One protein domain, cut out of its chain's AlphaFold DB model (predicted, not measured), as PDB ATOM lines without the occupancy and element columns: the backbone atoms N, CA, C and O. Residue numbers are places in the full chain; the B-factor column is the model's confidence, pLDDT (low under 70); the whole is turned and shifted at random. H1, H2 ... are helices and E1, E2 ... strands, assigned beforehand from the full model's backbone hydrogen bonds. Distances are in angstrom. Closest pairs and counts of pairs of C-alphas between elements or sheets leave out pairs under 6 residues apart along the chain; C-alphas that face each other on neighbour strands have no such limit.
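Overview. This is residues 176 to 201 and 229 to 421 of the 423 residues of an uncharacterized protein of Cadophora sp. DSE1049 (UniProt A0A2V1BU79). The domain is built in layers: the strongly twisted sheet E1 E4 E3 E2 is a wall, helix H4 packs over it, and the long H7, through the middle, lies beyond H4 with H8 in an up-and-down bundle. On the far side of H7 from that wall lie a small two-stranded sheet, E5 E6, and helix H9. The printed part has 219 residues with eleven named helices and six named strands, in the order H1 E1 E2 H2 H3 H4 H5 E3 E4 H6 H7 H8 H9 E5 H10 E6 H11. The class is mixed, the four-stranded sheet is mixed, and E5 E6 is antiparallel. The whole is compact, with a radius of gyration of the C-alphas of 17.0 A and spans of 50 by 41 by 39 A.

Along the chain. Find C-alpha 180 at (49.440, 30.797, -57.303); from there H1 runs 18.6 A to residue 192. Next come E1, 197 to 199; E2, 231 to 234; H2, 235 to 240; H3, 243 to 246; H4, 252 to 267, 22.0 A; and H5, 269 to 274. Then look for E3, 285 to 289; E4, 296 to 301, 14.7 A; and H6, 311 to 318. H7, 334 to 356, spans 32.7 A from C-alpha 334 at (52.939, 52.735, -53.122). H8, 359 to 371, 19.0 A, H9, 379 to 387, E5, 390 to 394, H10, 396 to 402, and E6, 410 to 414, lead to H11, 416 to 421, ending at (36.208, 62.400, -36.194).

Arrangement. In the sheet, E1 is parallel to E4, with N 198 and O 299 at 3.0 A. E3 and E4 are an antiparallel hairpin, with N 300 and O 286 at 2.7 A; E2 is antiparallel to E3, with N 231 and O 289 at 2.8 A. H1 and H4 on one face make two layers, helices over a sheet. H4 is over E4, at a height over the sheet of 8.2 A. H2 is on the same face as H4. H7 is the hub: it touches H4 at Leu 356 and Lys 252, C-alphas 6.1 A apart, and H2, H8 and H9. H7 and H8 are a helical hairpin at a steep tilt of 41 degrees. H5 touches H1 and H6. H11 touches H8 and H9. E5 and E6 have N 411 and O 393 at 2.8 A. H3 and H10 touch no helix. Every O i to N i+4 pair is within hydrogen-bond range in H4, H5, H6, H7 and H10; H1 and H8 have 8 of 9, H9 4 of 5, H2 and H11 1 of 2, and H3 is too short.

Size, cuts and confidence. The C-alphas farthest apart, of Asp 249 and Thr 325, are 50.9 A apart. Residues 202 to 228 are not printed; C-alphas 201 and 229 are 18.0 A apart across this cut. Of the links printed whole, H6 to H7 is long. Residues 326 and 405 to 408 are under 70 in pLDDT.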
ATOM      1  N   GLY A 176      45.554  34.423 -63.386       93.69
ATOM      2  CA  GLY A 176      45.161  33.943 -62.061       93.69
ATOM      3  C   GLY A 176      45.796  32.603 -61.701       93.69
ATOM      4  O   GLY A 176      46.165  32.407 -60.548       93.69
ATOM      5  N   HIS A 177      46.031  31.736 -62.690       95.00
ATOM      6  CA  HIS A 177      46.798  30.505 -62.498       95.00
ATOM      7  C   HIS A 177      48.267  30.792 -62.154       95.00
ATOM      8  O   HIS A 177      48.847  30.173 -61.267       95.00
ATOM      9  N   ARG A 178      48.878  31.758 -62.849       93.75
ATOM     10  CA  ARG A 178      50.288  32.138 -62.652       93.75
ATOM     11  C   ARG A 178      50.535  32.834 -61.312       93.75
ATOM     12  O   ARG A 178      51.662  32.831 -60.832       93.75
ATOM     13  N   LEU A 179      49.495  33.408 -60.707       94.12
ATOM     14  CA  LEU A 179      49.575  34.061 -59.402       94.12
ATOM     15  C   LEU A 179      49.629  33.083 -58.223       94.12
ATOM     16  O   LEU A 179      49.833  33.549 -57.108       94.12
ATOM     17  N   GLU A 180      49.495  31.765 -58.415       93.69
ATOM     18  CA  GLU A 180      49.440  30.797 -57.303       93.69
ATOM     19  C   GLU A 180      50.547  30.979 -56.239       93.69
ATOM     20  O   GLU A 180      50.205  31.034 -55.055       93.69
ATOM     21  N   PRO A 181      51.839  31.167 -56.591       93.50
ATOM     22  CA  PRO A 181      52.880  31.411 -55.586       93.50
ATOM     23  C   PRO A 181      52.649  32.696 -54.776       93.50
ATOM     24  O   PRO A 181      52.920  32.742 -53.579       93.50
ATOM     25  N   VAL A 182      52.102  33.732 -55.418       94.94
ATOM     26  CA  VAL A 182      51.768  35.017 -54.787       94.94
ATOM     27  C   VAL A 182      50.587  34.859 -53.828       94.94
ATOM     28  O   VAL A 182      50.608  35.410 -52.727       94.94
ATOM     29  N   LEU A 183      49.571  34.072 -54.203       95.31
ATOM     30  CA  LEU A 183      48.381  33.853 -53.374       95.31
ATOM     31  C   LEU A 183      48.724  33.209 -52.028       95.31
ATOM     32  O   LEU A 183      48.162  33.603 -51.010       95.31
ATOM     33  N   GLN A 184      49.675  32.272 -52.006       95.31
ATOM     34  CA  GLN A 184      50.115  31.610 -50.773       95.31
ATOM     35  C   GLN A 184      50.753  32.594 -49.787       95.31
ATOM     36  O   GLN A 184      50.481  32.538 -48.587       95.31
ATOM     37  N   ILE A 185      51.562  33.531 -50.291       96.69
ATOM     38  CA  ILE A 185      52.181  34.585 -49.478       96.69
ATOM     39  C   ILE A 185      51.109  35.531 -48.923       96.69
ATOM     40  O   ILE A 185      51.148  35.888 -47.746       96.69
ATOM     41  N   ILE A 186      50.119  35.894 -49.742       96.69
ATOM     42  CA  ILE A 186      49.005  36.757 -49.324       96.69
ATOM     43  C   ILE A 186      48.165  36.087 -48.233       96.69
ATOM     44  O   ILE A 186      47.906  36.700 -47.199       96.69
ATOM     45  N   GLU A 187      47.750  34.835 -48.431       97.56
ATOM     46  CA  GLU A 187      46.962  34.094 -47.438       97.56
ATOM     47  C   GLU A 187      47.725  33.924 -46.125       97.56
ATOM     48  O   GLU A 187      47.148  34.099 -45.049       97.56
ATOM     49  N   LYS A 188      49.035  33.660 -46.205       97.12
ATOM     50  CA  LYS A 188      49.904  33.597 -45.030       97.12
ATOM     51  C   LYS A 188      49.977  34.938 -44.297       97.12
ATOM     52  O   LYS A 188      49.808  34.957 -43.082       97.12
ATOM     53  N   ALA A 189      50.172  36.048 -45.004       96.56
ATOM     54  CA  ALA A 189      50.189  37.374 -44.388       96.56
ATOM     55  C   ALA A 189      48.863  37.701 -43.687       96.56
ATOM     56  O   ALA A 189      48.857  38.206 -42.567       96.56
ATOM     57  N   VAL A 190      47.731  37.358 -44.307       97.62
ATOM     58  CA  VAL A 190      46.413  37.504 -43.678       97.62
ATOM     59  C   VAL A 190      46.309  36.666 -42.402       97.62
ATOM     60  O   VAL A 190      45.825  37.160 -41.382       97.62
ATOM     61  N   GLN A 191      46.778  35.416 -42.434       97.38
ATOM     62  CA  GLN A 191      46.781  34.533 -41.268       97.38
ATOM     63  C   GLN A 191      47.660  35.078 -40.134       97.38
ATOM     64  O   GLN A 191      47.228  35.082 -38.980       97.38
ATOM     65  N   ASP A 192      48.855  35.575 -40.456       95.94
ATOM     66  CA  ASP A 192      49.794  36.153 -39.490       95.94
ATOM     67  C   ASP A 192      49.204  37.420 -38.821       95.94
ATOM     68  O   ASP A 192      49.488  37.703 -37.657       95.94
ATOM     69  N   PHE A 193      48.291  38.126 -39.503       94.12
ATOM     70  CA  PHE A 193      47.504  39.252 -38.968       94.12
ATOM     71  C   PHE A 193      46.191  38.826 -38.274       94.12
ATOM     72  O   PHE A 193      45.335  39.659 -37.945       94.12
ATOM     73  N   GLY A 194      46.008  37.524 -38.028       95.50
ATOM     74  CA  GLY A 194      44.840  36.962 -37.345       95.50
ATOM     75  C   GLY A 194      43.550  37.002 -38.170       95.50
ATOM     76  O   GLY A 194      42.455  36.960 -37.600       95.50
ATOM     77  N   GLY A 195      43.663  37.149 -39.492       96.56
ATOM     78  CA  GLY A 195      42.563  37.060 -40.446       96.56
ATOM     79  C   GLY A 195      42.386  35.658 -41.021       96.56
ATOM     80  O   GLY A 195      43.180  34.748 -40.785       96.56
ATOM     81  N   SER A 196      41.339  35.488 -41.825       97.69
ATOM     82  CA  SER A 196      41.130  34.272 -42.609       97.69
ATOM     83  C   SER A 196      40.677  34.632 -44.020       97.69
ATOM     84  O   SER A 196      39.555  35.098 -44.228       97.69
ATOM     85  N   LEU A 197      41.563  34.406 -44.985       98.31
ATOM     86  CA  LEU A 197      41.302  34.558 -46.409       98.31
ATOM     87  C   LEU A 197      41.484  33.208 -47.096       98.31
ATOM     88  O   LEU A 197      42.462  32.511 -46.845       98.31
ATOM     89  N   ILE A 198      40.545  32.869 -47.974       98.12
ATOM     90  CA  ILE A 198      40.703  31.811 -48.970       98.12
ATOM     91  C   ILE A 198      40.598  32.464 -50.343       98.12
ATOM     92  O   ILE A 198      39.613  33.129 -50.641       98.12
ATOM     93  N   VAL A 199      41.580  32.285 -51.212       97.81
ATOM     94  CA  VAL A 199      41.462  32.731 -52.603       97.81
ATOM     95  C   VAL A 199      40.934  31.576 -53.452       97.81
ATOM     96  O   VAL A 199      41.546  30.512 -53.499       97.81
ATOM     97  N   ALA A 200      39.803  31.766 -54.133       97.31
ATOM     98  CA  ALA A 200      39.246  30.757 -55.034       97.31
ATOM     99  C   ALA A 200      40.187  30.553 -56.229       97.31
ATOM    100  O   ALA A 200      40.339  31.452 -57.065       97.31
ATOM    101  N   ARG A 201      40.824  29.379 -56.302       96.88
ATOM    102  CA  ARG A 201      41.931  29.129 -57.234       96.88
ATOM    103  C   ARG A 201      41.474  29.066 -58.684       96.88
ATOM    104  O   ARG A 201      40.503  28.387 -59.007       96.88
ATOM    105  N   VAL A 229      33.070  23.874 -44.087       95.69
ATOM    106  CA  VAL A 229      31.761  23.757 -43.425       95.69
ATOM    107  C   VAL A 229      31.138  25.132 -43.119       95.69
ATOM    108  O   VAL A 229      30.273  25.254 -42.259       95.69
ATOM    109  N   ASP A 230      31.540  26.181 -43.842       96.94
ATOM    110  CA  ASP A 230      30.960  27.523 -43.709       96.94
ATOM    111  C   ASP A 230      29.823  27.753 -44.716       96.94
ATOM    112  O   ASP A 230      29.794  27.183 -45.812       96.94
ATOM    113  N   ARG A 231      28.928  28.692 -44.399       97.44
ATOM    114  CA  ARG A 231      28.095  29.364 -45.404       97.44
ATOM    115  C   ARG A 231      28.939  30.415 -46.120       97.44
ATOM    116  O   ARG A 231      29.599  31.226 -45.474       97.44
ATOM    117  N   ILE A 232      28.928  30.399 -47.454       97.88
ATOM    118  CA  ILE A 232      29.725  31.319 -48.277       97.88
ATOM    119  C   ILE A 232      28.808  32.132 -49.189       97.88
ATOM    120  O   ILE A 232      28.236  31.609 -50.154       97.88
ATOM    121  N   ILE A 233      28.705  33.426 -48.891       98.12
ATOM    122  CA  ILE A 233      27.737  34.347 -49.496       98.12
ATOM    123  C   ILE A 233      28.491  35.512 -50.136       98.12
ATOM    124  O   ILE A 233      29.393  36.077 -49.531       98.12
ATOM    125  N   VAL A 234      28.150  35.891 -51.371       97.38
ATOM    126  CA  VAL A 234      28.759  37.074 -52.008       97.38
ATOM    127  C   VAL A 234      28.359  38.346 -51.258       97.38
ATOM    128  O   VAL A 234      27.171  38.569 -51.036       97.38
ATOM    129  N   CYS A 235      29.331  39.185 -50.885       97.50
ATOM    130  CA  CYS A 235      29.084  40.350 -50.028       97.50
ATOM    131  C   CYS A 235      28.062  41.316 -50.640       97.50
ATOM    132  O   CYS A 235      27.209  41.829 -49.927       97.50
ATOM    133  N   ALA A 236      28.085  41.496 -51.964       96.12
ATOM    134  CA  ALA A 236      27.107  42.339 -52.650       96.12
ATOM    135  C   ALA A 236      25.656  41.875 -52.411       96.12
ATOM    136  O   ALA A 236      24.782  42.702 -52.196       96.12
ATOM    137  N   ALA A 237      25.400  40.560 -52.397       96.69
ATOM    138  CA  ALA A 237      24.064  40.025 -52.120       96.69
ATOM    139  C   ALA A 237      23.765  39.990 -50.617       96.69
ATOM    140  O   ALA A 237      22.634  40.228 -50.214       96.69
ATOM    141  N   MET A 238      24.777  39.737 -49.782       96.38
ATOM    142  CA  MET A 238      24.649  39.817 -48.323       96.38
ATOM    143  C   MET A 238      24.128  41.193 -47.883       96.38
ATOM    144  O   MET A 238      23.260  41.258 -47.024       96.38
ATOM    145  N   VAL A 239      24.632  42.282 -48.472       95.94
ATOM    146  CA  VAL A 239      24.197  43.646 -48.126       95.94
ATOM    147  C   VAL A 239      22.729  43.897 -48.470       95.94
ATOM    148  O   VAL A 239      22.036  44.543 -47.690       95.94
ATOM    149  N   GLU A 240      22.242  43.381 -49.601       95.06
ATOM    150  CA  GLU A 240      20.838  43.540 -50.010       95.06
ATOM    151  C   GLU A 240      19.869  42.657 -49.204       95.06
ATOM    152  O   GLU A 240      18.688  42.976 -49.110       95.06
ATOM    153  N   HIS A 241      20.362  41.566 -48.609       95.81
ATOM    154  CA  HIS A 241      19.555  40.555 -47.912       95.81
ATOM    155  C   HIS A 241      20.092  40.269 -46.501       95.81
ATOM    156  O   HIS A 241      20.178  39.118 -46.075       95.81
ATOM    157  N   ILE A 242      20.495  41.313 -45.775       95.50
ATOM    158  CA  ILE A 242      21.164  41.180 -44.471       95.50
ATOM    159  C   ILE A 242      20.283  40.470 -43.429       95.50
ATOM    160  O   ILE A 242      20.754  39.605 -42.685       95.50
ATOM    161  N   ASP A 243      18.981  40.754 -43.460       94.88
ATOM    162  CA  ASP A 243      17.994  40.188 -42.541       94.88
ATOM    163  C   ASP A 243      17.775  38.685 -42.794       94.88
ATOM    164  O   ASP A 243      17.416  37.941 -41.883       94.88
ATOM    165  N   ALA A 244      18.073  38.193 -44.003       95.88
ATOM    166  CA  ALA A 244      17.999  36.766 -44.325       95.88
ATOM    167  C   ALA A 244      19.096  35.930 -43.634       95.88
ATOM    168  O   ALA A 244      19.023  34.699 -43.655       95.88
ATOM    169  N   ILE A 245      20.105  36.584 -43.045       96.25
ATOM    170  CA  ILE A 245      21.219  35.956 -42.321       96.25
ATOM    171  C   ILE A 245      21.082  36.181 -40.812       96.25
ATOM    172  O   ILE A 245      21.210  35.231 -40.041       96.25
ATOM    173  N   TRP A 246      20.838  37.426 -40.389       95.94
ATOM    174  CA  TRP A 246      20.868  37.817 -38.971       95.94
ATOM    175  C   TRP A 246      19.492  38.176 -38.378       95.94
ATOM    176  O   TRP A 246      19.414  38.479 -37.189       95.94
ATOM    177  N   GLY A 247      18.407  38.099 -39.157       93.62
ATOM    178  CA  GLY A 247      17.070  38.541 -38.740       93.62
ATOM    179  C   GLY A 247      16.944  40.066 -38.683       93.62
ATOM    180  O   GLY A 247      17.838  40.775 -39.123       93.62
ATOM    181  N   GLU A 248      15.843  40.585 -38.134       90.06
ATOM    182  CA  GLU A 248      15.599  42.040 -38.048       90.06
ATOM    183  C   GLU A 248      16.176  42.686 -36.765       90.06
ATOM    184  O   GLU A 248      16.485  43.880 -36.753       90.06
ATOM    185  N   ASP A 249      16.378  41.893 -35.701       89.94
ATOM    186  CA  ASP A 249      16.663  42.363 -34.330       89.94
ATOM    187  C   ASP A 249      18.132  42.182 -33.877       89.94
ATOM    188  O   ASP A 249      18.425  42.085 -32.682       89.94
ATOM    189  N   PHE A 250      19.090  42.113 -34.804       93.75
ATOM    190  CA  PHE A 250      20.513  41.974 -34.457       93.75
ATOM    191  C   PHE A 250      21.187  43.315 -34.121       93.75
ATOM    192  O   PHE A 250      20.776  44.391 -34.561       93.75
ATOM    193  N   ASP A 251      22.297  43.252 -33.379       96.56
ATOM    194  CA  ASP A 251      23.131  44.423 -33.098       96.56
ATOM    195  C   ASP A 251      23.917  44.844 -34.353       96.56
ATOM    196  O   ASP A 251      24.952  44.271 -34.714       96.56
ATOM    197  N   LYS A 252      23.407  45.882 -35.021       97.25
ATOM    198  CA  LYS A 252      23.968  46.455 -36.251       97.25
ATOM    199  C   LYS A 252      25.377  47.010 -36.054       97.25
ATOM    200  O   LYS A 252      26.224  46.861 -36.934       97.25
ATOM    201  N   THR A 253      25.639  47.626 -34.906       98.06
ATOM    202  CA  THR A 253      26.945  48.206 -34.573       98.06
ATOM    203  C   THR A 253      27.979  47.109 -34.354       98.06
ATOM    204  O   THR A 253      29.103  47.209 -34.859       98.06
ATOM    205  N   LEU A 254      27.600  46.034 -33.660       97.62
ATOM    206  CA  LEU A 254      28.457  44.866 -33.478       97.62
ATOM    207  C   LEU A 254      28.751  44.167 -34.810       97.62
ATOM    208  O   LEU A 254      29.911  43.839 -35.072       97.62
ATOM    209  N   LEU A 255      27.739  43.990 -35.669       98.00
ATOM    210  CA  LEU A 255      27.930  43.385 -36.989       98.00
ATOM    211  C   LEU A 255      28.892  44.209 -37.851       98.00
ATOM    212  O   LEU A 255      29.836  43.649 -38.410       98.00
ATOM    213  N   LEU A 256      28.692  45.530 -37.932       98.50
ATOM    214  CA  LEU A 256      29.584  46.412 -38.688       98.50
ATOM    215  C   LEU A 256      31.019  46.329 -38.161       98.50
ATOM    216  O   LEU A 256      31.960  46.223 -38.947       98.50
ATOM    217  N   ARG A 257      31.190  46.347 -36.834       98.50
ATOM    218  CA  ARG A 257      32.509  46.248 -36.207       98.50
ATOM    219  C   ARG A 257      33.209  44.945 -36.575       98.50
ATOM    220  O   ARG A 257      34.372  44.983 -36.975       98.50
ATOM    221  N   GLU A 258      32.522  43.808 -36.465       98.00
ATOM    222  CA  GLU A 258      33.117  42.515 -36.815       98.00
ATOM    223  C   GLU A 258      33.402  42.419 -38.318       98.00
ATOM    224  O   GLU A 258      34.475  41.955 -38.703       98.00
ATOM    225  N   PHE A 259      32.511  42.934 -39.170       98.38
ATOM    226  CA  PHE A 259      32.742  42.992 -40.612       98.38
ATOM    227  C   PHE A 259      33.988  43.816 -40.956       98.38
ATOM    228  O   PHE A 259      34.879  43.304 -41.630       98.38
ATOM    229  N   CYS A 260      34.097  45.057 -40.467       98.31
ATOM    230  CA  CYS A 260      35.244  45.933 -40.737       98.31
ATOM    231  C   CYS A 260      36.552  45.334 -40.217       98.31
ATOM    232  O   CYS A 260      37.548  45.298 -40.938       98.31
ATOM    233  N   LYS A 261      36.539  44.791 -38.997       97.75
ATOM    234  CA  LYS A 261      37.685  44.090 -38.412       97.75
ATOM    235  C   LYS A 261      38.174  42.955 -39.313       97.75
ATOM    236  O   LYS A 261      39.370  42.863 -39.575       97.75
ATOM    237  N   GLN A 262      37.279  42.097 -39.804       98.00
ATOM    238  CA  GLN A 262      37.663  40.987 -40.683       98.00
ATOM    239  C   GLN A 262      38.064  41.472 -42.084       98.00
ATOM    240  O   GLN A 262      39.032  40.964 -42.649       98.00
ATOM    241  N   LEU A 263      37.373  42.479 -42.627       97.88
ATOM    242  CA  LEU A 263      37.684  43.075 -43.929       97.88
ATOM    243  C   LEU A 263      39.116  43.623 -43.941       97.88
ATOM    244  O   LEU A 263      39.890  43.316 -44.849       97.88
ATOM    245  N   PHE A 264      39.504  44.383 -42.916       97.69
ATOM    246  CA  PHE A 264      40.837  44.982 -42.838       97.69
ATOM    247  C   PHE A 264      41.929  43.933 -42.640       97.69
ATOM    248  O   PHE A 264      42.969  44.018 -43.290       97.69
ATOM    249  N   ARG A 265      41.666  42.877 -41.859       96.38
ATOM    250  CA  ARG A 265      42.590  41.732 -41.742       96.38
ATOM    251  C   ARG A 265      42.837  41.013 -43.055       96.38
ATOM    252  O   ARG A 265      43.900  40.434 -43.226       96.38
ATOM    253  N   VAL A 266      41.865  41.013 -43.958       96.44
ATOM    254  CA  VAL A 266      41.988  40.346 -45.256       96.44
ATOM    255  C   VAL A 266      42.622  41.245 -46.315       96.44
ATOM    256  O   VAL A 266      43.367  40.760 -47.161       96.44
ATOM    257  N   THR A 267      42.329  42.542 -46.291       95.44
ATOM    258  CA  THR A 267      42.681  43.462 -47.386       95.44
ATOM    259  C   THR A 267      43.978  44.233 -47.164       95.44
ATOM    260  O   THR A 267      44.645  44.567 -48.139       95.44
ATOM    261  N   LEU A 268      44.357  44.517 -45.914       96.12
ATOM    262  CA  LEU A 268      45.496  45.389 -45.611       96.12
ATOM    263  C   LEU A 268      46.860  44.687 -45.538       96.12
ATOM    264  O   LEU A 268      47.828  45.301 -45.988       96.12
ATOM    265  N   PRO A 269      47.007  43.441 -45.035       95.81
ATOM    266  CA  PRO A 269      48.337  42.857 -44.842       95.81
ATOM    267  C   PRO A 269      49.176  42.780 -46.119       95.81
ATOM    268  O   PRO A 269      50.329  43.197 -46.113       95.81
ATOM    269  N   SER A 270      48.607  42.329 -47.243       95.94
ATOM    270  CA  SER A 270      49.356  42.250 -48.509       95.94
ATOM    271  C   SER A 270      49.735  43.621 -49.071       95.94
ATOM    272  O   SER A 270      50.739  43.763 -49.767       95.94
ATOM    273  N   VAL A 271      48.937  44.640 -48.759       96.06
ATOM    274  CA  VAL A 271      49.158  46.019 -49.196       96.06
ATOM    275  C   VAL A 271      50.307  46.633 -48.408       96.06
ATOM    276  O   VAL A 271      51.217  47.195 -49.009       96.06
ATOM    277  N   LEU A 272      50.275  46.480 -47.082       94.94
ATOM    278  CA  LEU A 272      51.280  47.015 -46.168       94.94
ATOM    279  C   LEU A 272      52.629  46.304 -46.315       94.94
ATOM    280  O   LEU A 272      53.663  46.960 -46.335       94.94
ATOM    281  N   LEU A 273      52.621  44.973 -46.435       95.06
ATOM    282  CA  LEU A 273      53.850  44.180 -46.479       95.06
ATOM    283  C   LEU A 273      54.468  44.100 -47.873       95.06
ATOM    284  O   LEU A 273      55.685  44.014 -47.986       95.06
ATOM    285  N   TYR A 274      53.647  44.077 -48.927       96.25
ATOM    286  CA  TYR A 274      54.117  43.726 -50.271       96.25
ATOM    287  C   TYR A 274      53.727  44.745 -51.343       96.25
ATOM    288  O   TYR A 274      54.043  44.546 -52.512       96.25
ATOM    289  N   GLY A 275      53.006  45.818 -51.002       96.25
ATOM    290  CA  GLY A 275      52.486  46.750 -52.003       96.25
ATOM    291  C   GLY A 275      51.542  46.081 -53.011       96.25
ATOM    292  O   GLY A 275      51.441  46.547 -54.147       96.25
ATOM    293  N   PHE A 276      50.874  44.988 -52.617       96.69
ATOM    294  CA  PHE A 276      49.971  44.205 -53.460       96.69
ATOM    295  C   PHE A 276      48.535  44.271 -52.931       96.69
ATOM    296  O   PHE A 276      48.251  43.889 -51.795       96.69
ATOM    297  N   ALA A 277      47.608  44.698 -53.780       96.00
ATOM    298  CA  ALA A 277      46.188  44.800 -53.481       96.00
ATOM    299  C   ALA A 277      45.364  43.881 -54.388       96.00
ATOM    300  O   ALA A 277      45.379  44.011 -55.614       96.00
ATOM    301  N   LEU A 278      44.570  42.999 -53.783       94.06
ATOM    302  CA  LEU A 278      43.487  42.316 -54.490       94.06
ATOM    303  C   LEU A 278      42.381  43.321 -54.853       94.06
ATOM    304  O   LEU A 278      42.137  44.280 -54.120       94.06
ATOM    305  N   GLN A 279      41.650  43.068 -55.944       90.31
ATOM    306  CA  GLN A 279      40.416  43.799 -56.254       90.31
ATOM    307  C   GLN A 279      39.268  43.276 -55.377       90.31
ATOM    308  O   GLN A 279      38.348  42.597 -55.836       90.31
ATOM    309  N   ALA A 280      39.366  43.555 -54.084       91.88
ATOM    310  CA  ALA A 280      38.522  42.995 -53.042       91.88
ATOM    311  C   ALA A 280      37.241  43.816 -52.818       91.88
ATOM    312  O   ALA A 280      36.949  44.171 -51.691       91.88
ATOM    313  N   HIS A 281      36.497  44.139 -53.880       92.56
ATOM    314  CA  HIS A 281      35.183  44.785 -53.751       92.56
ATOM    315  C   HIS A 281      34.076  43.756 -53.473       92.56
ATOM    316  O   HIS A 281      34.232  42.569 -53.779       92.56
ATOM    317  N   MET A 282      32.896  44.201 -53.039       93.75
ATOM    318  CA  MET A 282      31.763  43.340 -52.656       93.75
ATOM    319  C   MET A 282      31.340  42.227 -53.637       93.75
ATOM    320  O   MET A 282      30.807  41.204 -53.210       93.75
ATOM    321  N   GLN A 283      31.545  42.378 -54.950       93.12
ATOM    322  CA  GLN A 283      31.271  41.293 -55.913       93.12
ATOM    323  C   GLN A 283      32.368  40.199 -55.934       93.12
ATOM    324  O   GLN A 283      32.090  39.043 -56.278       93.12
ATOM    325  N   ASN A 284      33.603  40.544 -55.571       96.12
ATOM    326  CA  ASN A 284      34.778  39.668 -55.559       96.12
ATOM    327  C   ASN A 284      35.102  39.132 -54.159       96.12
ATOM    328  O   ASN A 284      35.841  38.157 -54.053       96.12
ATOM    329  N   LEU A 285      34.519  39.717 -53.111       97.38
ATOM    330  CA  LEU A 285      34.527  39.172 -51.761       97.38
ATOM    331  C   LEU A 285      33.262  38.359 -51.483       97.38
ATOM    332  O   LEU A 285      32.142  38.765 -51.802       97.38
ATOM    333  N   LEU A 286      33.451  37.190 -50.878       98.31
ATOM    334  CA  LEU A 286      32.380  36.378 -50.325       98.31
ATOM    335  C   LEU A 286      32.645  36.194 -48.838       98.31
ATOM    336  O   LEU A 286      33.719  35.741 -48.450       98.31
ATOM    337  N   ILE A 287      31.674  36.537 -48.008       98.56
ATOM    338  CA  ILE A 287      31.769  36.362 -46.568       98.56
ATOM    339  C   ILE A 287      31.633  34.879 -46.214       98.56
ATOM    340  O   ILE A 287      30.811  34.165 -46.794       98.56
ATOM    341  N   ARG A 288      32.458  34.418 -45.272       98.38
ATOM    342  CA  ARG A 288      32.358  33.090 -44.660       98.38
ATOM    343  C   ARG A 288      31.671  33.230 -43.314       98.38
ATOM    344  O   ARG A 288      32.151  33.976 -42.459       98.38
ATOM    345  N   ILE A 289      30.570  32.516 -43.138       98.38
ATOM    346  CA  ILE A 289      29.725  32.588 -41.951       98.38
ATOM    347  C   ILE A 289      29.598  31.192 -41.354       98.38
ATOM    348  O   ILE A 289      29.332  30.219 -42.058       98.38
ATOM    349  N   ASP A 290      29.785  31.110 -40.045       97.81
ATOM    350  CA  ASP A 290      29.555  29.888 -39.289       97.81
ATOM    351  C   ASP A 290      28.066  29.494 -39.365       97.81
ATOM    352  O   ASP A 290      27.209  30.315 -39.028       97.81
ATOM    353  N   PRO A 291      27.725  28.266 -39.800       96.75
ATOM    354  CA  PRO A 291      26.338  27.877 -40.060       96.75
ATOM    355  C   PRO A 291      25.480  27.746 -38.794       96.75
ATOM    356  O   PRO A 291      24.269  27.592 -38.914       96.75
ATOM    357  N   VAL A 292      26.079  27.757 -37.597       95.69
ATOM    358  CA  VAL A 292      25.353  27.591 -36.327       95.69
ATOM    359  C   VAL A 292      25.270  28.911 -35.571       95.69
ATOM    360  O   VAL A 292      24.211  29.280 -35.076       95.69
ATOM    361  N   THR A 293      26.393  29.618 -35.458       96.12
ATOM    362  CA  THR A 293      26.498  30.842 -34.646       96.12
ATOM    363  C   THR A 293      26.252  32.122 -35.438       96.12
ATOM    364  O   THR A 293      26.194  33.196 -34.842       96.12
ATOM    365  N   CYS A 294      26.164  32.037 -36.771       95.81
ATOM    366  CA  CYS A 294      26.120  33.180 -37.687       95.81
ATOM    367  C   CYS A 294      27.303  34.159 -37.526       95.81
ATOM    368  O   CYS A 294      27.229  35.320 -37.942       95.81
ATOM    369  N   ALA A 295      28.411  33.702 -36.932       97.00
ATOM    370  CA  ALA A 295      29.618  34.497 -36.751       97.00
ATOM    371  C   ALA A 295      30.405  34.620 -38.062       97.00
ATOM    372  O   ALA A 295      30.542  33.652 -38.813       97.00
ATOM    373  N   ILE A 296      30.986  35.795 -38.307       98.19
ATOM    374  CA  ILE A 296      31.873  36.028 -39.451       98.19
ATOM    375  C   ILE A 296      33.213  35.326 -39.194       98.19
ATOM    376  O   ILE A 296      33.897  35.601 -38.209       98.19
ATOM    377  N   LYS A 297      33.603  34.422 -40.094       97.81
ATOM    378  CA  LYS A 297      34.829  33.609 -39.990       97.81
ATOM    379  C   LYS A 297      35.973  34.130 -40.853       97.81
ATOM    380  O   LYS A 297      37.117  33.748 -40.630       97.81
ATOM    381  N   GLY A 298      35.667  34.968 -41.839       97.94
ATOM    382  CA  GLY A 298      36.626  35.507 -42.797       97.94
ATOM    383  C   GLY A 298      35.998  35.670 -44.174       97.94
ATOM    384  O   GLY A 298      34.777  35.785 -44.297       97.94
ATOM    385  N   PHE A 299      36.829  35.644 -45.213       98.62
ATOM    386  CA  PHE A 299      36.385  35.873 -46.586       98.62
ATOM    387  C   PHE A 299      36.959  34.859 -47.572       98.62
ATOM    388  O   PHE A 299      38.011  34.255 -47.351       98.62
ATOM    389  N   VAL A 300      36.255  34.709 -48.689       98.50
ATOM    390  CA  VAL A 300      36.785  34.168 -49.934       98.50
ATOM    391  C   VAL A 300      36.979  35.317 -50.920       98.50
ATOM    392  O   VAL A 300      36.040  36.078 -51.150       98.50
ATOM    393  N   ALA A 301      38.158  35.433 -51.530       97.81
ATOM    394  CA  ALA A 301      38.397  36.345 -52.649       97.81
ATOM    395  C   ALA A 301      38.392  35.591 -53.985       97.81
ATOM    396  O   ALA A 301      38.771  34.421 -54.060       97.81
ATOM    397  N   ARG A 302      37.968  36.263 -55.057       95.62
ATOM    398  CA  ARG A 302      37.956  35.724 -56.425       95.62
ATOM    399  C   ARG A 302      38.214  36.820 -57.458       95.62
ATOM    400  O   ARG A 302      38.100  37.994 -57.142       95.62
ATOM    401  N   ASP A 303      38.429  36.390 -58.703       90.62
ATOM    402  CA  ASP A 303      38.710  37.239 -59.872       90.62
ATOM    403  C   ASP A 303      40.076  37.934 -59.777       90.62
ATOM    404  O   ASP A 303      40.230  39.031 -59.244       90.62
ATOM    405  N   LEU A 304      41.093  37.243 -60.290       90.19
ATOM    406  CA  LEU A 304      42.498  37.607 -60.102       90.19
ATOM    407  C   LEU A 304      43.060  38.459 -61.245       90.19
ATOM    408  O   LEU A 304      44.252  38.741 -61.280       90.19
ATOM    409  N   GLY A 305      42.218  38.885 -62.190       84.75
ATOM    410  CA  GLY A 305      42.654  39.601 -63.393       84.75
ATOM    411  C   GLY A 305      42.841  41.113 -63.228       84.75
ATOM    412  O   GLY A 305      43.112  41.798 -64.210       84.75
ATOM    413  N   SER A 306      42.621  41.676 -62.038       87.38
ATOM    414  CA  SER A 306      42.560  43.137 -61.839       87.38
ATOM    415  C   SER A 306      43.154  43.610 -60.508       87.38
ATOM    416  O   SER A 306      42.766  44.659 -59.996       87.38
ATOM    417  N   PHE A 307      44.112  42.861 -59.957       93.12
ATOM    418  CA  PHE A 307      44.901  43.293 -58.795       93.12
ATOM    419  C   PHE A 307      45.671  44.595 -59.076       93.12
ATOM    420  O   PHE A 307      45.766  45.055 -60.218       93.12
ATOM    421  N   ARG A 308      46.233  45.198 -58.030       94.12
ATOM    422  CA  ARG A 308      47.181  46.310 -58.136       94.12
ATOM    423  C   ARG A 308      48.472  45.972 -57.423       94.12
ATOM    424  O   ARG A 308      48.430  45.425 -56.328       94.12
ATOM    425  N   VAL A 309      49.602  46.300 -58.031       95.50
ATOM    426  CA  VAL A 309      50.915  46.018 -57.451       95.50
ATOM    427  C   VAL A 309      51.878  47.174 -57.686       95.50
ATOM    428  O   VAL A 309      51.976  47.689 -58.799       95.50
ATOM    429  N   HIS A 310      52.598  47.569 -56.641       96.19
ATOM    430  CA  HIS A 310      53.799  48.386 -56.771       96.19
ATOM    431  C   HIS A 310      55.008  47.452 -56.871       96.19
ATOM    432  O   HIS A 310      55.502  46.947 -55.862       96.19
ATOM    433  N   GLN A 311      55.454  47.197 -58.104       94.25
ATOM    434  CA  GLN A 311      56.449  46.159 -58.405       94.25
ATOM    435  C   GLN A 311      57.749  46.270 -57.595       94.25
ATOM    436  O   GLN A 311      58.165  45.248 -57.058       94.25
ATOM    437  N   PRO A 312      58.365  47.461 -57.416       95.12
ATOM    438  CA  PRO A 312      59.589  47.570 -56.623       95.12
ATOM    439  C   PRO A 312      59.425  47.045 -55.191       95.12
ATOM    440  O   PRO A 312      60.213  46.216 -54.750       95.12
ATOM    441  N   THR A 313      58.358  47.460 -54.493       96.00
ATOM    442  CA  THR A 313      58.079  46.992 -53.123       96.00
ATOM    443  C   THR A 313      57.764  45.503 -53.099       96.00
ATOM    444  O   THR A 313      58.232  44.791 -52.212       96.00
ATOM    445  N   PHE A 314      56.984  45.023 -54.068       96.75
ATOM    446  CA  PHE A 314      56.601  43.620 -54.136       96.75
ATOM    447  C   PHE A 314      57.816  42.705 -54.308       96.75
ATOM    448  O   PHE A 314      57.988  41.756 -53.539       96.75
ATOM    449  N   SER A 315      58.688  43.012 -55.269       95.31
ATOM    450  CA  SER A 315      59.871  42.201 -55.559       95.31
ATOM    451  C   SER A 315      60.914  42.264 -54.451       95.31
ATOM    452  O   SER A 315      61.472  41.228 -54.098       95.31
ATOM    453  N   GLU A 316      61.121  43.431 -53.837       96.12
ATOM    454  CA  GLU A 316      62.001  43.567 -52.670       96.12
ATOM    455  C   GLU A 316      61.516  42.715 -51.486       96.12
ATOM    456  O   GLU A 316      62.313  42.058 -50.819       96.12
ATOM    457  N   SER A 317      60.200  42.671 -51.261       95.44
ATOM    458  CA  SER A 317      59.618  42.031 -50.074       95.44
ATOM    459  C   SER A 317      59.375  40.527 -50.229       95.44
ATOM    460  O   SER A 317      59.245  39.819 -49.232       95.44
ATOM    461  N   THR A 318      59.274  40.024 -51.465       95.38
ATOM    462  CA  THR A 318      58.900  38.622 -51.742       95.38
ATOM    463  C   THR A 318      59.937  37.841 -52.543       95.38
ATOM    464  O   THR A 318      59.839  36.616 -52.607       95.38
ATOM    465  N   ALA A 319      60.910  38.520 -53.163       92.94
ATOM    466  CA  ALA A 319      61.801  37.961 -54.185       92.94
ATOM    467  C   ALA A 319      61.064  37.340 -55.394       92.94
ATOM    468  O   ALA A 319      61.636  36.533 -56.128       92.94
ATOM    469  N   LEU A 320      59.795  37.711 -55.608       92.69
ATOM    470  CA  LEU A 320      58.997  37.322 -56.765       92.69
ATOM    471  C   LEU A 320      58.810  38.507 -57.715       92.69
ATOM    472  O   LEU A 320      58.772  39.669 -57.313       92.69
ATOM    473  N   GLU A 321      58.609  38.198 -58.989       89.25
ATOM    474  CA  GLU A 321      58.182  39.166 -59.992       89.25
ATOM    475  C   GLU A 321      56.857  38.721 -60.601       89.25
ATOM    476  O   GLU A 321      56.626  37.534 -60.847       89.25
ATOM    477  N   ILE A 322      55.977  39.687 -60.849       89.38
ATOM    478  CA  ILE A 322      54.718  39.459 -61.554       89.38
ATOM    479  C   ILE A 322      54.863  40.055 -62.947       89.38
ATOM    480  O   ILE A 322      55.142  41.243 -63.069       89.38
ATOM    481  N   ASP A 323      54.635  39.290 -64.013       85.62
ATOM    482  CA  ASP A 323      54.597  39.886 -65.351       85.62
ATOM    483  C   ASP A 323      53.326  40.732 -65.512       85.62
ATOM    484  O   ASP A 323      52.218  40.224 -65.696       85.62
ATOM    485  N   THR A 324      53.499  42.048 -65.431       82.50
ATOM    486  CA  THR A 324      52.434  43.040 -65.612       82.50
ATOM    487  C   THR A 324      52.517  43.755 -66.955       82.50
ATOM    488  O   THR A 324      51.738  44.674 -67.188       82.50
ATOM    489  N   THR A 325      53.427  43.357 -67.850       77.25
ATOM    490  CA  THR A 325      53.709  44.056 -69.123       77.25
ATOM    491  C   THR A 325      52.453  44.280 -69.969       77.25
ATOM    492  O   THR A 325      52.325  45.279 -70.672       77.25
ATOM    493  N   TRP A 326      51.494  43.362 -69.863       67.12
ATOM    494  CA  TRP A 326      50.279  43.334 -70.674       67.12
ATOM    495  C   TRP A 326      49.013  43.716 -69.896       67.12
ATOM    496  O   TRP A 326      47.899  43.473 -70.372       67.12
ATOM    497  N   MET A 327      49.158  44.274 -68.691       71.31
ATOM    498  CA  MET A 327      48.050  44.562 -67.783       71.31
ATOM    499  C   MET A 327      48.178  45.941 -67.128       71.31
ATOM    500  O   MET A 327      49.256  46.368 -66.734       71.31
ATOM    501  N   LEU A 328      47.040  46.605 -66.913       74.06
ATOM    502  CA  LEU A 328      46.949  47.867 -66.160       74.06
ATOM    503  C   LEU A 328      46.972  47.637 -64.631       74.06
ATOM    504  O   LEU A 328      46.337  48.355 -63.864       74.06
ATOM    505  N   THR A 329      47.667  46.592 -64.180       81.19
ATOM    506  CA  THR A 329      47.739  46.190 -62.767       81.19
ATOM    507  C   THR A 329      48.963  46.764 -62.056       81.19
ATOM    508  O   THR A 329      48.945  46.906 -60.835       81.19
ATOM    509  N   SER A 330      50.011  47.140 -62.794       86.38
ATOM    510  CA  SER A 330      51.176  47.817 -62.218       86.38
ATOM    511  C   SER A 330      50.858  49.275 -61.892       86.38
ATOM    512  O   SER A 330      50.302  50.001 -62.718       86.38
ATOM    513  N   ILE A 331      51.218  49.698 -60.683       87.94
ATOM    514  CA  ILE A 331      51.114  51.073 -60.202       87.94
ATOM    515  C   ILE A 331      52.528  51.599 -59.931       87.94
ATOM    516  O   ILE A 331      53.376  50.896 -59.390       87.94
ATOM    517  N   ASP A 332      52.770  52.852 -60.302       90.56
ATOM    518  CA  ASP A 332      54.066  53.541 -60.238       90.56
ATOM    519  C   ASP A 332      54.470  54.028 -58.835       90.56
ATOM    520  O   ASP A 332      55.615  54.427 -58.641       90.56
ATOM    521  N   SER A 333      53.565  54.006 -57.851       94.25
ATOM    522  CA  SER A 333      53.885  54.337 -56.462       94.25
ATOM    523  C   SER A 333      53.040  53.578 -55.438       94.25
ATOM    524  O   SER A 333      51.860  53.284 -55.650       94.25
ATOM    525  N   LEU A 334      53.634  53.330 -54.267       95.12
ATOM    526  CA  LEU A 334      52.939  52.735 -53.122       95.12
ATOM    527  C   LEU A 334      51.763  53.603 -52.639       95.12
ATOM    528  O   LEU A 334      50.703  53.081 -52.304       95.12
ATOM    529  N   GLU A 335      51.901  54.932 -52.687       95.50
ATOM    530  CA  GLU A 335      50.823  55.875 -52.347       95.50
ATOM    531  C   GLU A 335      49.569  55.652 -53.203       95.50
ATOM    532  O   GLU A 335      48.447  55.687 -52.696       95.50
ATOM    533  N   ARG A 336      49.739  55.361 -54.496       93.56
ATOM    534  CA  ARG A 336      48.612  55.081 -55.393       93.56
ATOM    535  C   ARG A 336      48.005  53.698 -55.170       93.56
ATOM    536  O   ARG A 336      46.796  53.558 -55.352       93.56
ATOM    537  N   VAL A 337      48.785  52.706 -54.728       95.06
ATOM    538  CA  VAL A 337      48.231  51.430 -54.236       95.06
ATOM    539  C   VAL A 337      47.363  51.688 -53.003       95.06
ATOM    540  O   VAL A 337      46.234  51.205 -52.935       95.06
ATOM    541  N   TYR A 338      47.833  52.513 -52.064       95.75
ATOM    542  CA  TYR A 338      47.081  52.854 -50.854       95.75
ATOM    543  C   TYR A 338      45.800  53.624 -51.182       95.75
ATOM    544  O   TYR A 338      44.752  53.322 -50.612       95.75
ATOM    545  N   ALA A 339      45.853  54.566 -52.127       94.38
ATOM    546  CA  ALA A 339      44.679  55.298 -52.595       94.38
ATOM    547  C   ALA A 339      43.658  54.378 -53.288       94.38
ATOM    548  O   ALA A 339      42.457  54.511 -53.059       94.38
ATOM    549  N   TYR A 340      44.120  53.413 -54.092       93.25
ATOM    550  CA  TYR A 340      43.254  52.406 -54.709       93.25
ATOM    551  C   TYR A 340      42.525  51.562 -53.655       93.25
ATOM    552  O   TYR A 340      41.302  51.432 -53.703       93.25
ATOM    553  N   VAL A 341      43.266  51.036 -52.676       94.44
ATOM    554  CA  VAL A 341      42.708  50.215 -51.588       94.44
ATOM    555  C   VAL A 341      41.720  51.020 -50.751       94.44
ATOM    556  O   VAL A 341      40.656  50.507 -50.412       94.44
ATOM    557  N   LEU A 342      42.017  52.296 -50.485       95.44
ATOM    558  CA  LEU A 342      41.101  53.197 -49.794       95.44
ATOM    559  C   LEU A 342      39.770  53.331 -50.538       95.44
ATOM    560  O   LEU A 342      38.723  53.248 -49.906       95.44
ATOM    561  N   GLY A 343      39.799  53.498 -51.864       93.50
ATOM    562  CA  GLY A 343      38.588  53.571 -52.684       93.50
ATOM    563  C   GLY A 343      37.744  52.291 -52.619       93.50
ATOM    564  O   GLY A 343      36.526  52.370 -52.463       93.50
ATOM    565  N   VAL A 344      38.386  51.117 -52.672       92.62
ATOM    566  CA  VAL A 344      37.708  49.812 -52.546       92.62
ATOM    567  C   VAL A 344      37.088  49.644 -51.155       92.62
ATOM    568  O   VAL A 344      35.902  49.345 -51.043       92.62
ATOM    569  N   ILE A 345      37.858  49.915 -50.097       95.12
ATOM    570  CA  ILE A 345      37.379  49.847 -48.712       95.12
ATOM    571  C   ILE A 345      36.227  50.827 -48.476       95.12
ATOM    572  O   ILE A 345      35.254  50.475 -47.817       95.12
ATOM    573  N   HIS A 346      36.309  52.045 -49.018       95.12
ATOM    574  CA  HIS A 346      35.227  53.023 -48.923       95.12
ATOM    575  C   HIS A 346      33.939  52.503 -49.540       95.12
ATOM    576  O   HIS A 346      32.892  52.624 -48.913       95.12
ATOM    577  N   ALA A 347      34.002  51.920 -50.737       93.00
ATOM    578  CA  ALA A 347      32.822  51.372 -51.401       93.00
ATOM    579  C   ALA A 347      32.181  50.243 -50.576       93.00
ATOM    580  O   ALA A 347      30.958  50.212 -50.400       93.00
ATOM    581  N   ASP A 348      33.006  49.356 -50.019       94.94
ATOM    582  CA  ASP A 348      32.523  48.231 -49.227       94.94
ATOM    583  C   ASP A 348      31.947  48.690 -47.867       94.94
ATOM    584  O   ASP A 348      30.840  48.315 -47.477       94.94
ATOM    585  N   VAL A 349      32.648  49.569 -47.148       97.00
ATOM    586  CA  VAL A 349      32.160  50.110 -45.869       97.00
ATOM    587  C   VAL A 349      30.905  50.963 -46.076       97.00
ATOM    588  O   VAL A 349      29.953  50.822 -45.312       97.00
ATOM    589  N   ASP A 350      30.845  51.796 -47.123       95.69
ATOM    590  CA  ASP A 350      29.664  52.622 -47.427       95.69
ATOM    591  C   ASP A 350      28.420  51.766 -47.653       95.69
ATOM    592  O   ASP A 350      27.362  52.053 -47.091       95.69
ATOM    593  N   SER A 351      28.555  50.698 -48.440       95.00
ATOM    594  CA  SER A 351      27.441  49.808 -48.765       95.00
ATOM    595  C   SER A 351      26.838  49.190 -47.501       95.00
ATOM    596  O   SER A 351      25.620  49.230 -47.312       95.00
ATOM    597  N   LEU A 352      27.681  48.707 -46.581       96.69
ATOM    598  CA  LEU A 352      27.201  48.112 -45.334       96.69
ATOM    599  C   LEU A 352      26.668  49.160 -44.343       96.69
ATOM    600  O   LEU A 352      25.613  48.953 -43.747       96.69
ATOM    601  N   VAL A 353      27.337  50.308 -44.190       97.69
ATOM    602  CA  VAL A 353      26.864  51.405 -43.324       97.69
ATOM    603  C   VAL A 353      25.480  51.898 -43.757       97.69
ATOM    604  O   VAL A 353      24.633  52.179 -42.904       97.69
ATOM    605  N   ARG A 354      25.227  51.982 -45.071       95.44
ATOM    606  CA  ARG A 354      23.916  52.352 -45.621       95.44
ATOM    607  C   ARG A 354      22.859  51.291 -45.357       95.44
ATOM    608  O   ARG A 354      21.784  51.650 -44.881       95.44
ATOM    609  N   ALA A 355      23.162  50.017 -45.612       94.81
ATOM    610  CA  ALA A 355      22.228  48.922 -45.344       94.81
ATOM    611  C   ALA A 355      21.839  48.852 -43.860       94.81
ATOM    612  O   ALA A 355      20.666  48.701 -43.523       94.81
ATOM    613  N   LEU A 356      22.800  49.086 -42.964       96.75
ATOM    614  CA  LEU A 356      22.574  49.123 -41.518       96.75
ATOM    615  C   LEU A 356      21.972  50.443 -41.008       96.75
ATOM    616  O   LEU A 356      21.537  50.507 -39.860       96.75
ATOM    617  N   ARG A 357      21.909  51.483 -41.851       96.25
ATOM    618  CA  ARG A 357      21.406  52.832 -41.526       96.25
ATOM    619  C   ARG A 357      22.135  53.501 -40.349       96.25
ATOM    620  O   ARG A 357      21.521  54.235 -39.582       96.25
ATOM    621  N   LEU A 358      23.446  53.280 -40.231       96.69
ATOM    622  CA  LEU A 358      24.262  53.785 -39.111       96.69
ATOM    623  C   LEU A 358      24.846  55.191 -39.342       96.69
ATOM    624  O   LEU A 358      25.399  55.793 -38.427       96.69
ATOM    625  N   GLY A 359      24.757  55.735 -40.560       95.81
ATOM    626  CA  GLY A 359      25.252  57.084 -40.863       95.81
ATOM    627  C   GLY A 359      26.731  57.280 -40.494       95.81
ATOM    628  O   GLY A 359      27.556  56.397 -40.728       95.81
ATOM    629  N   MET A 360      27.080  58.442 -39.931       95.75
ATOM    630  CA  MET A 360      28.467  58.760 -39.552       95.75
ATOM    631  C   MET A 360      28.979  57.960 -38.349       95.75
ATOM    632  O   MET A 360      30.171  57.675 -38.298       95.75
ATOM    633  N   GLU A 361      28.100  57.508 -37.450       96.69
ATOM    634  CA  GLU A 361      28.477  56.610 -36.350       96.69
ATOM    635  C   GLU A 361      29.078  55.302 -36.889       96.69
ATOM    636  O   GLU A 361      30.114  54.838 -36.410       96.69
ATOM    637  N   GLY A 362      28.492  54.764 -37.965       98.12
ATOM    638  CA  GLY A 362      29.041  53.612 -38.682       98.12
ATOM    639  C   GLY A 362      30.466  53.848 -39.195       98.12
ATOM    640  O   GLY A 362      31.343  52.997 -39.040       98.12
ATOM    641  N   TRP A 363      30.739  55.033 -39.744       98.31
ATOM    642  CA  TRP A 363      32.088  55.401 -40.186       98.31
ATOM    643  C   TRP A 363      33.069  55.553 -39.027       98.31
ATOM    644  O   TRP A 363      34.220  55.146 -39.170       98.31
ATOM    645  N   THR A 364      32.623  56.054 -37.875       98.31
ATOM    646  CA  THR A 364      33.440  56.109 -36.656       98.31
ATOM    647  C   THR A 364      33.825  54.709 -36.181       98.31
ATOM    648  O   THR A 364      34.993  54.468 -35.874       98.31
ATOM    649  N   ILE A 365      32.890  53.753 -36.192       98.31
ATOM    650  CA  ILE A 365      33.169  52.342 -35.873       98.31
ATOM    651  C   ILE A 365      34.205  51.762 -36.842       98.31
ATOM    652  O   ILE A 365      35.192  51.166 -36.409       98.31
ATOM    653  N   ALA A 366      34.012  51.967 -38.146       98.31
ATOM    654  CA  ALA A 366      34.938  51.481 -39.161       98.31
ATOM    655  C   ALA A 366      36.328  52.130 -39.026       98.31
ATOM    656  O   ALA A 366      37.338  51.434 -39.107       98.31
ATOM    657  N   ARG A 367      36.405  53.440 -38.748       97.75
ATOM    658  CA  ARG A 367      37.675  54.143 -38.510       97.75
ATOM    659  C   ARG A 367      38.426  53.555 -37.317       97.75
ATOM    660  O   ARG A 367      39.617  53.298 -37.440       97.75
ATOM    661  N   GLN A 368      37.741  53.304 -36.199       97.12
ATOM    662  CA  GLN A 368      38.355  52.707 -35.007       97.12
ATOM    663  C   GLN A 368      38.992  51.347 -35.306       97.12
ATOM    664  O   GLN A 368      40.052  51.033 -34.770       97.12
ATOM    665  N   GLU A 369      38.355  50.526 -36.148       97.12
ATOM    666  CA  GLU A 369      38.947  49.253 -36.567       97.12
ATOM    667  C   GLU A 369      40.122  49.459 -37.532       97.12
ATOM    668  O   GLU A 369      41.110  48.740 -37.422       97.12
ATOM    669  N   LEU A 370      40.074  50.455 -38.423       96.38
ATOM    670  CA  LEU A 370      41.174  50.778 -39.341       96.38
ATOM    671  C   LEU A 370      42.417  51.303 -38.602       96.38
ATOM    672  O   LEU A 370      43.536  50.900 -38.909       96.38
ATOM    673  N   GLU A 371      42.232  52.153 -37.589       95.38
ATOM    674  CA  GLU A 371      43.312  52.699 -36.751       95.38
ATOM    675  C   GLU A 371      44.101  51.611 -36.009       95.38
ATOM    676  O   GLU A 371      45.266  51.815 -35.684       95.38
ATOM    677  N   ARG A 372      43.512  50.428 -35.792       93.12
ATOM    678  CA  ARG A 372      44.224  49.277 -35.211       93.12
ATOM    679  C   ARG A 372      45.248  48.656 -36.167       93.12
ATOM    680  O   ARG A 372      46.121  47.933 -35.694       93.12
ATOM    681  N   PHE A 373      45.141  48.913 -37.473       88.75
ATOM    682  CA  PHE A 373      46.074  48.426 -38.499       88.75
ATOM    683  C   PHE A 373      47.110  49.466 -38.915       88.75
ATOM    684  O   PHE A 373      48.175  49.088 -39.388       88.75
ATOM    685  N   VAL A 374      46.808  50.755 -38.758       88.94
ATOM    686  CA  VAL A 374      47.737  51.843 -39.080       88.94
ATOM    687  C   VAL A 374      48.590  52.142 -37.851       88.94
ATOM    688  O   VAL A 374      48.171  52.890 -36.964       88.94
ATOM    689  N   LEU A 375      49.781  51.545 -37.776       79.75
ATOM    690  CA  LEU A 375      50.664  51.730 -36.628       79.75
ATOM    691  C   LEU A 375      51.254  53.154 -36.622       79.75
ATOM    692  O   LEU A 375      51.356  53.791 -37.671       79.75
ATOM    693  N   PRO A 376      51.701  53.679 -35.461       71.88
ATOM    694  CA  PRO A 376      52.270  55.028 -35.373       71.88
ATOM    695  C   PRO A 376      53.465  55.307 -36.303       71.88
ATOM    696  O   PRO A 376      53.733  56.470 -36.584       71.88
ATOM    697  N   GLY A 377      54.169  54.273 -36.778       77.56
ATOM    698  CA  GLY A 377      55.274  54.396 -37.737       77.56
ATOM    699  C   GLY A 377      54.854  54.406 -39.214       77.56
ATOM    700  O   GLY A 377      55.681  54.710 -40.070       77.56
ATOM    701  N   ASP A 378      53.588  54.117 -39.531       88.56
ATOM    702  CA  ASP A 378      53.101  54.010 -40.911       88.56
ATOM    703  C   ASP A 378      52.621  55.370 -41.445       88.56
ATOM    704  O   ASP A 378      51.447  55.555 -41.783       88.56
ATOM    705  N   GLU A 379      53.530  56.348 -41.528       93.75
ATOM    706  CA  GLU A 379      53.208  57.735 -41.909       93.75
ATOM    707  C   GLU A 379      52.445  57.823 -43.240       93.75
ATOM    708  O   GLU A 379      51.484  58.585 -43.368       93.75
ATOM    709  N   LEU A 380      52.825  57.004 -44.230       95.12
ATOM    710  CA  LEU A 380      52.155  56.973 -45.529       95.12
ATOM    711  C   LEU A 380      50.713  56.459 -45.423       95.12
ATOM    712  O   LEU A 380      49.807  57.080 -45.980       95.12
ATOM    713  N   ALA A 381      50.493  55.349 -44.715       95.25
ATOM    714  CA  ALA A 381      49.161  54.770 -44.535       95.25
ATOM    715  C   ALA A 381      48.259  55.738 -43.768       95.25
ATOM    716  O   ALA A 381      47.130  55.996 -44.181       95.25
ATOM    717  N   ARG A 382      48.789  56.351 -42.704       95.50
ATOM    718  CA  ARG A 382      48.075  57.353 -41.912       95.50
ATOM    719  C   ARG A 382      47.663  58.554 -42.758       95.50
ATOM    720  O   ARG A 382      46.483  58.906 -42.794       95.50
ATOM    721  N   ARG A 383      48.612  59.124 -43.504       95.88
ATOM    722  CA  ARG A 383      48.374  60.269 -44.389       95.88
ATOM    723  C   ARG A 383      47.298  59.973 -45.435       95.88
ATOM    724  O   ARG A 383      46.420  60.802 -45.642       95.88
ATOM    725  N   VAL A 384      47.361  58.813 -46.090       96.19
ATOM    726  CA  VAL A 384      46.432  58.473 -47.180       96.19
ATOM    727  C   VAL A 384      45.063  58.057 -46.643       96.19
ATOM    728  O   VAL A 384      44.047  58.535 -47.138       96.19
ATOM    729  N   TRP A 385      45.006  57.178 -45.640       96.44
ATOM    730  CA  TRP A 385      43.754  56.551 -45.206       96.44
ATOM    731  C   TRP A 385      42.992  57.344 -44.144       96.44
ATOM    732  O   TRP A 385      41.762  57.383 -44.186       96.44
ATOM    733  N   LEU A 386      43.696  57.991 -43.212       95.44
ATOM    734  CA  LEU A 386      43.088  58.589 -42.019       95.44
ATOM    735  C   LEU A 386      43.072  60.118 -42.041       95.44
ATOM    736  O   LEU A 386      42.078  60.704 -41.607       95.44
ATOM    737  N   ASP A 387      44.143  60.742 -42.537       95.12
ATOM    738  CA  ASP A 387      44.360  62.191 -42.414       95.12
ATOM    739  C   ASP A 387      44.065  62.957 -43.722       95.12
ATOM    740  O   ASP A 387      43.914  64.179 -43.719       95.12
ATOM    741  N   GLY A 388      43.946  62.253 -44.850       95.12
ATOM    742  CA  GLY A 388      43.605  62.845 -46.140       95.12
ATOM    743  C   GLY A 388      42.147  63.305 -46.194       95.12
ATOM    744  O   GLY A 388      41.246  62.516 -45.930       95.12
ATOM    745  N   LEU A 389      41.910  64.558 -46.603       96.12
ATOM    746  CA  LEU A 389      40.569  65.158 -46.740       96.12
ATOM    747  C   LEU A 389      39.701  64.469 -47.802       96.12
ATOM    748  O   LEU A 389      38.481  64.372 -47.671       96.12
ATOM    749  N   MET A 390      40.338  64.015 -48.877       95.44
ATOM    750  CA  MET A 390      39.678  63.463 -50.052       95.44
ATOM    751  C   MET A 390      40.263  62.097 -50.383       95.44
ATOM    752  O   MET A 390      41.453  61.858 -50.179       95.44
ATOM    753  N   CYS A 391      39.441  61.223 -50.950       93.00
ATOM    754  CA  CYS A 391      39.874  59.987 -51.583       93.00
ATOM    755  C   CYS A 391      39.339  59.913 -53.017       93.00
ATOM    756  O   CYS A 391      38.501  60.715 -53.439       93.00
ATOM    757  N   THR A 392      39.862  58.974 -53.800       89.12
ATOM    758  CA  THR A 392      39.455  58.774 -55.189       89.12
ATOM    759  C   THR A 392      38.528  57.573 -55.317       89.12
ATOM    760  O   THR A 392      38.710  56.546 -54.669       89.12
ATOM    761  N   THR A 393      37.529  57.693 -56.185       87.19
ATOM    762  CA  THR A 393      36.644  56.590 -56.585       87.19
ATOM    763  C   THR A 393      36.465  56.578 -58.097       87.19
ATOM    764  O   THR A 393      36.776  57.562 -58.766       87.19
ATOM    765  N   HIS A 394      35.965  55.486 -58.664       85.69
ATOM    766  CA  HIS A 394      35.684  55.404 -60.094       85.69
ATOM    767  C   HIS A 394      34.560  56.366 -60.509       85.69
ATOM    768  O   HIS A 394      33.475  56.395 -59.934       85.69
ATOM    769  N   ALA A 395      34.798  57.137 -61.568       88.25
ATOM    770  CA  ALA A 395      33.807  58.032 -62.153       88.25
ATOM    771  C   ALA A 395      32.971  57.278 -63.199       88.25
ATOM    772  O   ALA A 395      33.182  57.434 -64.405       88.25
ATOM    773  N   HIS A 396      32.020  56.455 -62.748       87.06
ATOM    774  CA  HIS A 396      31.262  55.539 -63.612       87.06
ATOM    775  C   HIS A 396      30.586  56.219 -64.810       87.06
ATOM    776  O   HIS A 396      30.671  55.709 -65.923       87.06
ATOM    777  N   VAL A 397      29.990  57.402 -64.634       86.81
ATOM    778  CA  VAL A 397      29.383  58.161 -65.746       86.81
ATOM    779  C   VAL A 397      30.432  58.569 -66.783       86.81
ATOM    780  O   VAL A 397      30.248  58.357 -67.978       86.81
ATOM    781  N   SER A 398      31.577  59.088 -66.340       85.50
ATOM    782  CA  SER A 398      32.680  59.457 -67.234       85.50
ATOM    783  C   SER A 398      33.254  58.236 -67.955       85.50
ATOM    784  O   SER A 398      33.551  58.299 -69.145       85.50
ATOM    785  N   MET A 399      33.391  57.111 -67.253       86.00
ATOM    786  CA  MET A 399      33.804  55.832 -67.839       86.00
ATOM    787  C   MET A 399      32.820  55.339 -68.903       86.00
ATOM    788  O   MET A 399      33.231  54.758 -69.903       86.00
ATOM    789  N   GLN A 400      31.525  55.587 -68.715       84.94
ATOM    790  CA  GLN A 400      30.491  55.211 -69.676       84.94
ATOM    791  C   GLN A 400      30.528  56.065 -70.937       84.94
ATOM    792  O   GLN A 400      30.451  55.527 -72.038       84.94
ATOM    793  N   ILE A 401      30.685  57.380 -70.773       82.06
ATOM    794  CA  ILE A 401      30.692  58.341 -71.881       82.06
ATOM    795  C   ILE A 401      31.958  58.208 -72.728       82.06
ATOM    796  O   ILE A 401      31.892  58.252 -73.953       82.06
ATOM    797  N   TYR A 402      33.110  58.049 -72.082       80.06
ATOM    798  CA  TYR A 402      34.403  58.175 -72.748       80.06
ATOM    799  C   TYR A 402      35.221  56.876 -72.786       80.06
ATOM    800  O   TYR A 402      36.390  56.905 -73.168       80.06
ATOM    801  N   GLY A 403      34.642  55.758 -72.348       77.06
ATOM    802  CA  GLY A 403      35.317  54.468 -72.275       77.06
ATOM    803  C   GLY A 403      36.176  54.269 -71.021       77.06
ATOM    804  O   GLY A 403      36.467  55.189 -70.248       77.06
ATOM    805  N   VAL A 404      36.578  53.010 -70.834       72.19
ATOM    806  CA  VAL A 404      37.327  52.507 -69.667       72.19
ATOM    807  C   VAL A 404      38.807  52.267 -69.943       72.19
ATOM    808  O   VAL A 404      39.532  51.887 -69.033       72.19
ATOM    809  N   GLU A 405      39.260  52.492 -71.178       60.16
ATOM    810  CA  GLU A 405      40.591  52.092 -71.660       60.16
ATOM    811  C   GLU A 405      41.744  52.694 -70.856       60.16
ATOM    812  O   GLU A 405      42.824  52.115 -70.816       60.16
ATOM    813  N   ASN A 406      41.491  53.804 -70.159       52.91
ATOM    814  CA  ASN A 406      42.486  54.451 -69.324       52.91
ATOM    815  C   ASN A 406      42.394  54.120 -67.833       52.91
ATOM    816  O   ASN A 406      43.277  54.586 -67.145       52.91
ATOM    817  N   GLU A 407      41.385  53.409 -67.303       56.22
ATOM    818  CA  GLU A 407      41.179  53.085 -65.857       56.22
ATOM    819  C   GLU A 407      41.339  54.242 -64.819       56.22
ATOM    820  O   GLU A 407      41.007  54.085 -63.651       56.22
ATOM    821  N   TYR A 408      41.741  55.445 -65.236       57.84
ATOM    822  CA  TYR A 408      42.090  56.613 -64.427       57.84
ATOM    823  C   TYR A 408      40.974  57.649 -64.385       57.84
ATOM    824  O   TYR A 408      41.174  58.767 -63.909       57.84
ATOM    825  N   ARG A 409      39.784  57.317 -64.896       78.56
ATOM    826  CA  ARG A 409      38.623  58.191 -64.732       78.56
ATOM    827  C   ARG A 409      38.130  58.040 -63.306       78.56
ATOM    828  O   ARG A 409      37.230  57.253 -63.023       78.56
ATOM    829  N   VAL A 410      38.766  58.797 -62.427       84.38
ATOM    830  CA  VAL A 410      38.432  58.889 -61.016       84.38
ATOM    831  C   VAL A 410      37.728  60.206 -60.721       84.38
ATOM    832  O   VAL A 410      37.941  61.213 -61.398       84.38
ATOM    833  N   ALA A 411      36.876  60.187 -59.708       87.00
ATOM    834  CA  ALA A 411      36.318  61.366 -59.075       87.00
ATOM    835  C   ALA A 411      36.923  61.507 -57.675       87.00
ATOM    836  O   ALA A 411      37.217  60.509 -57.017       87.00
ATOM    837  N   SER A 412      37.099  62.751 -57.235       91.00
ATOM    838  CA  SER A 412      37.492  63.062 -55.862       91.00
ATOM    839  C   SER A 412      36.238  63.137 -54.995       91.00
ATOM    840  O   SER A 412      35.301  63.862 -55.331       91.00
ATOM    841  N   ILE A 413      36.212  62.379 -53.904       92.00
ATOM    842  CA  ILE A 413      35.121  62.349 -52.924       92.00
ATOM    843  C   ILE A 413      35.676  62.591 -51.520       92.00
ATOM    844  O   ILE A 413      36.870  62.436 -51.279       92.00
ATOM    845  N   GLN A 414      34.811  62.986 -50.587       94.94
ATOM    846  CA  GLN A 414      35.209  63.188 -49.195       94.94
ATOM    847  C   GLN A 414      35.691  61.881 -48.567       94.94
ATOM    848  O   GLN A 414      34.993  60.864 -48.617       94.94
ATOM    849  N   ASN A 415      36.842  61.929 -47.895       97.00
ATOM    850  CA  ASN A 415      37.288  60.810 -47.086       97.00
ATOM    851  C   ASN A 415      36.490  60.774 -45.775       97.00
ATOM    852  O   ASN A 415      36.795  61.455 -44.799       97.00
ATOM    853  N   ARG A 416      35.442  59.960 -45.739       96.94
ATOM    854  CA  ARG A 416      34.611  59.746 -44.553       96.94
ATOM    855  C   ARG A 416      35.364  59.227 -43.329       96.94
ATOM    856  O   ARG A 416      34.947  59.573 -42.230       96.94
ATOM    857  N   PHE A 417      36.480  58.502 -43.483       97.31
ATOM    858  CA  PHE A 417      37.330  58.186 -42.331       97.31
ATOM    859  C   PHE A 417      37.913  59.458 -41.723       97.31
ATOM    860  O   PHE A 417      37.925  59.587 -40.508       97.31
ATOM    861  N   TYR A 418      38.353  60.429 -42.527       96.94
ATOM    862  CA  TYR A 418      38.788  61.723 -42.002       96.94
ATOM    863  C   TYR A 418      37.625  62.489 -41.361       96.94
ATOM    864  O   TYR A 418      37.763  63.011 -40.261       96.94
ATOM    865  N   HIS A 419      36.469  62.565 -42.019       96.62
ATOM    866  CA  HIS A 419      35.384  63.436 -41.558       96.62
ATOM    867  C   HIS A 419      34.609  62.913 -40.336       96.62
ATOM    868  O   HIS A 419      34.043  63.726 -39.607       96.62
ATOM    869  N   CYS A 420      34.601  61.602 -40.067       96.19
ATOM    870  CA  CYS A 420      33.861  61.028 -38.934       96.19
ATOM    871  C   CYS A 420      34.422  61.394 -37.552       96.19
ATOM    872  O   CYS A 420      33.758  61.173 -36.551       96.19
ATOM    873  N   GLN A 421      35.627  61.965 -37.471       91.69
ATOM    874  CA  GLN A 421      36.208  62.400 -36.194       91.69
ATOM    875  C   GLN A 421      35.633  63.733 -35.675       91.69
ATOM    876  O   GLN A 421      35.928  64.128 -34.551       91.69
TER     877      GLN A 421